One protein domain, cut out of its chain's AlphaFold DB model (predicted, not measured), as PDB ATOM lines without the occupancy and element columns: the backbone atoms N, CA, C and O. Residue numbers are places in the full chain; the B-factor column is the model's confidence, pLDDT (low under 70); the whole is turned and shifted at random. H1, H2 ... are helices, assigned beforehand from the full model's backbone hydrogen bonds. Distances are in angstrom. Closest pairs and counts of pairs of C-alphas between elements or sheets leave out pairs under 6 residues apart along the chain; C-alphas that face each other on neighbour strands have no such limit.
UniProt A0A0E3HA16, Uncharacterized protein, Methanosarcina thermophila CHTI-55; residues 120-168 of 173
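Overview. This is residues 120 to 168 of the 173 residues of an uncharacterized protein of Methanosarcina thermophila CHTI-55 (UniProt A0A0E3HA16). The model is a flat, open horseshoe of helices with an empty middle: the long helix H2 makes one side, the short helix H1 is folded back at its first end, and the links and small helices H3 and H4 bend round to make the other side. The two ends of the printed part come to lie across the opening from each other, with the C-alphas of Ala 120 and Lys 168 16.0 A apart. The printed part has 49 residues with four named helices, in the order H1, H2, H3, H4, and no named strand; the class is all helix. It is only just extended, close to loose, with a radius of gyration of the C-alphas of 14.7 A and spans of 37 by 32 by 11 A.

Arrangement. H1, residues 120 to 125, and H2, residues 129 to 146, only just touch, and only at the corner by their tight link, with 3 pairs of C-alphas within 8 A. Their closest C-alphas are those of Tyr 122 and Leu 129, 5.7 A apart, and H2 touches H1 with residues 129 to 132 alone. The two run opposite ways at a shallow tilt of 24 degrees. A short link of 6 residues follows H2, and H2 is apart from H3, residues 153 to 156. H3 and H4, residues 160 to 167, meet only through their link, a tight one of 3 residues. H4 is apart from both H1 and H2, and H1 is apart from H3. In H1, H2 and H4 every O i to N i+4 pair is within hydrogen-bond range, while H3 is too short for such a pair and has its one O i to N i+3 pair within range.

Along the chain. H1 begins at C-alpha 120, at (36.933, -34.826, 125.792), and measures 8.8 A from first to last C-alpha. H2, the longest helix with 18 residues, begins at C-alpha 129, at (37.208, -31.707, 116.268), and measures 26.0 A. H3, with four residues, measures 5.2 A. H4 measures 10.6 A and ends at C-alpha 167, at (45.700, -29.444, 134.841).

Size, cuts and confidence. The two C-alphas farthest apart are those of Glu 127 and Glu 154, 37.2 A. Residues 134 to 168 stand free, of which 134 to 146 belong to H2, 153 to 156 to H3 and 160 to 167 to H4. The printed part has no cut and no long link. The mean pLDDT of the printed part is 80.5, and it is under 70 at residues 148 to 156, 159, 161, 163 and 166 to 167.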
ATOM      1  N   ALA A 120      35.823 -33.885 125.595       88.19
ATOM      2  CA  ALA A 120      36.933 -34.826 125.792       88.19
ATOM      3  C   ALA A 120      36.875 -36.064 124.880       88.19
ATOM      4  O   ALA A 120      37.905 -36.599 124.490       88.19
ATOM      5  N   TRP A 121      35.672 -36.511 124.510       90.94
ATOM      6  CA  TRP A 121      35.533 -37.612 123.561       90.94
ATOM      7  C   TRP A 121      36.039 -37.180 122.181       90.94
ATOM      8  O   TRP A 121      36.784 -37.924 121.558       90.94
ATOM      9  N   TYR A 122      35.697 -35.967 121.737       91.44
ATOM     10  CA  TYR A 122      36.153 -35.433 120.453       91.44
ATOM     11  C   TYR A 122      37.657 -35.164 120.428       91.44
ATOM     12  O   TYR A 122      38.273 -35.386 119.395       91.44
ATOM     13  N   PHE A 123      38.263 -34.760 121.550       88.69
ATOM     14  CA  PHE A 123      39.726 -34.676 121.645       88.69
ATOM     15  C   PHE A 123      40.397 -36.034 121.415       88.69
ATOM     16  O   PHE A 123      41.379 -36.109 120.695       88.69
ATOM     17  N   ASN A 124      39.833 -37.113 121.963       89.94
ATOM     18  CA  ASN A 124      40.437 -38.445 121.867       89.94
ATOM     19  C   ASN A 124      40.203 -39.158 120.524       89.94
ATOM     20  O   ASN A 124      40.857 -40.161 120.262       89.94
ATOM     21  N   HIS A 125      39.231 -38.713 119.723       90.38
ATOM     22  CA  HIS A 125      38.842 -39.394 118.476       90.38
ATOM     23  C   HIS A 125      39.025 -38.521 117.231       90.38
ATOM     24  O   HIS A 125      38.807 -39.010 116.128       90.38
ATOM     25  N   GLU A 126      39.339 -37.233 117.403       85.69
ATOM     26  CA  GLU A 126      39.549 -36.207 116.365       85.69
ATOM     27  C   GLU A 126      38.411 -36.022 115.337       85.69
ATOM     28  O   GLU A 126      38.465 -35.146 114.472       85.69
ATOM     29  N   GLU A 127      37.313 -36.768 115.465       89.81
ATOM     30  CA  GLU A 127      36.146 -36.698 114.593       89.81
ATOM     31  C   GLU A 127      35.522 -35.294 114.643       89.81
ATOM     32  O   GLU A 127      34.921 -34.899 115.646       89.81
ATOM     33  N   LYS A 128      35.638 -34.534 113.544       91.75
ATOM     34  CA  LYS A 128      35.088 -33.169 113.416       91.75
ATOM     35  C   LYS A 128      35.541 -32.224 114.536       91.75
ATOM     36  O   LYS A 128      34.815 -31.296 114.900       91.75
ATOM     37  N   LEU A 129      36.732 -32.446 115.098       91.44
ATOM     38  CA  LEU A 129      37.208 -31.707 116.268       91.44
ATOM     39  C   LEU A 129      37.223 -30.190 116.030       91.44
ATOM     40  O   LEU A 129      36.727 -29.440 116.868       91.44
ATOM     41  N   TYR A 130      37.694 -29.744 114.862       94.12
ATOM     42  CA  TYR A 130      37.689 -28.326 114.495       94.12
ATOM     43  C   TYR A 130      36.279 -27.716 114.530       94.12
ATOM     44  O   TYR A 130      36.077 -26.667 115.136       94.12
ATOM     45  N   GLU A 131      35.279 -28.396 113.960       95.31
ATOM     46  CA  GLU A 131      33.885 -27.932 113.982       95.31
ATOM     47  C   GLU A 131      33.354 -27.814 115.420       95.31
ATOM     48  O   GLU A 131      32.641 -26.863 115.752       95.31
ATOM     49  N   LYS A 132      33.708 -28.762 116.300       94.81
ATOM     50  CA  LYS A 132      33.303 -28.727 117.714       94.81
ATOM     51  C   LYS A 132      33.985 -27.601 118.482       94.81
ATOM     52  O   LYS A 132      33.316 -26.936 119.272       94.81
ATOM     53  N   LEU A 133      35.266 -27.351 118.228       94.81
ATOM     54  CA  LEU A 133      36.000 -26.239 118.833       94.81
ATOM     55  C   LEU A 133      35.463 -24.887 118.359       94.81
ATOM     56  O   LEU A 133      35.221 -24.009 119.186       94.81
ATOM     57  N   ALA A 134      35.183 -24.745 117.063       96.00
ATOM     58  CA  ALA A 134      34.547 -23.552 116.515       96.00
ATOM     59  C   ALA A 134      33.173 -23.304 117.160       96.00
ATOM     60  O   ALA A 134      32.882 -22.189 117.591       96.00
ATOM     61  N   ALA A 135      32.346 -24.345 117.315       94.88
ATOM     62  CA  ALA A 135      31.050 -24.229 117.983       94.88
ATOM     63  C   ALA A 135      31.175 -23.784 119.454       94.88
ATOM     64  O   ALA A 135      30.402 -22.936 119.904       94.88
ATOM     65  N   VAL A 136      32.163 -24.302 120.197       94.56
ATOM     66  CA  VAL A 136      32.456 -23.852 121.570       94.56
ATOM     67  C   VAL A 136      32.888 -22.384 121.584       94.56
ATOM     68  O   VAL A 136      32.375 -21.619 122.398       94.56
ATOM     69  N   ALA A 137      33.769 -21.965 120.673       93.69
ATOM     70  CA  ALA A 137      34.208 -20.573 120.574       93.69
ATOM     71  C   ALA A 137      33.034 -19.620 120.288       93.69
ATOM     72  O   ALA A 137      32.906 -18.580 120.936       93.69
ATOM     73  N   HIS A 138      32.127 -19.998 119.381       94.31
ATOM     74  CA  HIS A 138      30.911 -19.230 119.105       94.31
ATOM     75  C   HIS A 138      29.981 -19.139 120.322       94.31
ATOM     76  O   HIS A 138      29.495 -18.051 120.633       94.31
ATOM     77  N   MET A 139      29.771 -20.241 121.046       94.62
ATOM     78  CA  MET A 139      28.974 -20.248 122.278       94.62
ATOM     79  C   MET A 139      29.591 -19.346 123.362       94.62
ATOM     80  O   MET A 139      28.876 -18.579 124.007       94.62
ATOM     81  N   LEU A 140      30.914 -19.404 123.556       91.81
ATOM     82  CA  LEU A 140      31.624 -18.549 124.515       91.81
ATOM     83  C   LEU A 140      31.514 -17.069 124.143       91.81
ATOM     84  O   LEU A 140      31.265 -16.239 125.015       91.81
ATOM     85  N   ARG A 141      31.626 -16.736 122.853       89.62
ATOM     86  CA  ARG A 141      31.390 -15.376 122.359       89.62
ATOM     87  C   ARG A 141      29.984 -14.890 122.715       89.62
ATOM     88  O   ARG A 141      29.859 -13.808 123.280       89.62
ATOM     89  N   GLN A 142      28.950 -15.693 122.450       91.50
ATOM     90  CA  GLN A 142      27.569 -15.341 122.804       91.50
ATOM     91  C   GLN A 142      27.411 -15.096 124.307       91.50
ATOM     92  O   GLN A 142      26.774 -14.121 124.703       91.50
ATOM     93  N   LEU A 143      28.022 -15.933 125.150       89.12
ATOM     94  CA  LEU A 143      28.025 -15.717 126.595       89.12
ATOM     95  C   LEU A 143      28.704 -14.398 126.979       89.12
ATOM     96  O   LEU A 143      28.121 -13.625 127.737       89.12
ATOM     97  N   HIS A 144      29.898 -14.116 126.455       86.81
ATOM     98  CA  HIS A 144      30.635 -12.886 126.768       86.81
ATOM     99  C   HIS A 144      29.904 -11.619 126.306       86.81
ATOM    100  O   HIS A 144      29.891 -10.632 127.033       86.81
ATOM    101  N   GLU A 145      29.263 -11.642 125.137       86.69
ATOM    102  CA  GLU A 145      28.525 -10.487 124.606       86.69
ATOM    103  C   GLU A 145      27.233 -10.195 125.389       86.69
ATOM    104  O   GLU A 145      26.787  -9.050 125.438       86.69
ATOM    105  N   ASN A 146      26.631 -11.208 126.022       85.88
ATOM    106  CA  ASN A 146      25.317 -11.096 126.673       85.88
ATOM    107  C   ASN A 146      25.369 -11.170 128.206       85.88
ATOM    108  O   ASN A 146      24.329 -11.117 128.868       85.88
ATOM    109  N   THR A 147      26.556 -11.282 128.799       77.44
ATOM    110  CA  THR A 147      26.738 -11.233 130.253       77.44
ATOM    111  C   THR A 147      27.592 -10.026 130.627       77.44
ATOM    112  O   THR A 147      28.559  -9.694 129.950       77.44
ATOM    113  N   LYS A 148      27.232  -9.323 131.712       66.94
ATOM    114  CA  LYS A 148      28.079  -8.254 132.262       66.94
ATOM    115  C   LYS A 148      29.347  -8.883 132.835       66.94
ATOM    116  O   LYS A 148      29.381  -9.249 134.006       66.94
ATOM    117  N   ALA A 149      30.382  -8.995 132.017       57.22
ATOM    118  CA  ALA A 149      31.717  -9.303 132.488       57.22
ATOM    119  C   ALA A 149      32.304  -8.036 133.122       57.22
ATOM    120  O   ALA A 149      32.873  -7.189 132.436       57.22
ATOM    121  N   SER A 150      32.192  -7.880 134.443       58.41
ATOM    122  CA  SER A 150      33.210  -7.100 135.145       58.41
ATOM    123  C   SER A 150      34.478  -7.948 135.129       58.41
ATOM    124  O   SER A 150      34.718  -8.726 136.051       58.41
ATOM    125  N   TYR A 151      35.232  -7.887 134.030       58.03
ATOM    126  CA  TYR A 151      36.510  -8.572 133.920       58.03
ATOM    127  C   TYR A 151      37.454  -7.977 134.964       58.03
ATOM    128  O   TYR A 151      37.964  -6.869 134.805       58.03
ATOM    129  N   ASN A 152      37.645  -8.696 136.065       63.22
ATOM    130  CA  ASN A 152      38.652  -8.370 137.055       63.22
ATOM    131  C   ASN A 152      39.803  -9.357 136.873       63.22
ATOM    132  O   ASN A 152      39.775 -10.470 137.397       63.22
ATOM    133  N   LYS A 153      40.808  -8.924 136.108       63.12
ATOM    134  CA  LYS A 153      42.014  -9.701 135.812       63.12
ATOM    135  C   LYS A 153      42.653 -10.281 137.078       63.12
ATOM    136  O   LYS A 153      43.032 -11.440 137.085       63.12
ATOM    137  N   GLU A 154      42.740  -9.518 138.162       68.88
ATOM    138  CA  GLU A 154      43.373  -9.980 139.406       68.88
ATOM    139  C   GLU A 154      42.584 -11.101 140.093       68.88
ATOM    140  O   GLU A 154      43.185 -12.002 140.668       68.88
ATOM    141  N   ASN A 155      41.250 -11.089 140.017       67.31
ATOM    142  CA  ASN A 155      40.414 -12.192 140.504       67.31
ATOM    143  C   ASN A 155      40.545 -13.439 139.620       67.31
ATOM    144  O   ASN A 155      40.720 -14.533 140.149       67.31
ATOM    145  N   GLU A 156      40.469 -13.279 138.297       64.50
ATOM    146  CA  GLU A 156      40.536 -14.394 137.338       64.50
ATOM    147  C   GLU A 156      41.900 -15.099 137.382       64.50
ATOM    148  O   GLU A 156      41.978 -16.324 137.305       64.50
ATOM    149  N   PHE A 157      42.982 -14.337 137.572       71.38
ATOM    150  CA  PHE A 157      44.337 -14.883 137.645       71.38
ATOM    151  C   PHE A 157      44.782 -15.276 139.060       71.38
ATOM    152  O   PHE A 157      45.852 -15.865 139.208       71.38
ATOM    153  N   ARG A 158      43.978 -15.020 140.102       74.06
ATOM    154  CA  ARG A 158      44.349 -15.344 141.493       74.06
ATOM    155  C   ARG A 158      44.672 -16.822 141.686       74.06
ATOM    156  O   ARG A 158      45.620 -17.153 142.385       74.06
ATOM    157  N   ASN A 159      43.899 -17.684 141.032       66.81
ATOM    158  CA  ASN A 159      44.056 -19.134 141.115       66.81
ATOM    159  C   ASN A 159      44.684 -19.702 139.835       66.81
ATOM    160  O   ASN A 159      44.583 -20.896 139.582       66.81
ATOM    161  N   PHE A 160      45.305 -18.861 139.001       71.81
ATOM    162  CA  PHE A 160      45.875 -19.287 137.724       71.81
ATOM    163  C   PHE A 160      46.895 -20.412 137.914       71.81
ATOM    164  O   PHE A 160      46.784 -21.453 137.272       71.81
ATOM    165  N   HIS A 161      47.815 -20.243 138.865       69.44
ATOM    166  CA  HIS A 161      48.803 -21.265 139.202       69.44
ATOM    167  C   HIS A 161      48.155 -22.538 139.770       69.44
ATOM    168  O   HIS A 161      48.503 -23.628 139.335       69.44
ATOM    169  N   GLU A 162      47.128 -22.429 140.623       70.50
ATOM    170  CA  GLU A 162      46.389 -23.608 141.112       70.50
ATOM    171  C   GLU A 162      45.684 -24.378 139.982       70.50
ATOM    172  O   GLU A 162      45.595 -25.606 140.021       70.50
ATOM    173  N   VAL A 163      45.164 -23.671 138.972       66.94
ATOM    174  CA  VAL A 163      44.516 -24.277 137.801       66.94
ATOM    175  C   VAL A 163      45.546 -24.952 136.895       66.94
ATOM    176  O   VAL A 163      45.284 -26.060 136.431       66.94
ATOM    177  N   LEU A 164      46.709 -24.334 136.668       70.12
ATOM    178  CA  LEU A 164      47.807 -24.950 135.913       70.12
ATOM    179  C   LEU A 164      48.306 -26.229 136.592       70.12
ATOM    180  O   LEU A 164      48.369 -27.280 135.949       70.12
ATOM    181  N   ASP A 165      48.539 -26.165 137.903       70.62
ATOM    182  CA  ASP A 165      48.975 -27.304 138.711       70.62
ATOM    183  C   ASP A 165      47.928 -28.430 138.696       70.62
ATOM    184  O   ASP A 165      48.258 -29.613 138.570       70.62
ATOM    185  N   TYR A 166      46.637 -28.081 138.767       61.66
ATOM    186  CA  TYR A 166      45.538 -29.044 138.661       61.66
ATOM    187  C   TYR A 166      45.467 -29.710 137.281       61.66
ATOM    188  O   TYR A 166      45.187 -30.909 137.183       61.66
ATOM    189  N   LEU A 167      45.709 -28.946 136.215       65.50
ATOM    190  CA  LEU A 167      45.700 -29.444 134.841       65.50
ATOM    191  C   LEU A 167      46.990 -30.186 134.468       65.50
ATOM    192  O   LEU A 167      47.024 -30.793 133.398       65.50
ATOM    193  N   LYS A 168      48.009 -30.189 135.344       71.69
ATOM    194  CA  LYS A 168      49.350 -30.742 135.082       71.69
ATOM    195  C   LYS A 168      49.946 -30.213 133.776       71.69
ATOM    196  O   LYS A 168      50.577 -30.954 133.025       71.69
TER     197      LYS A 168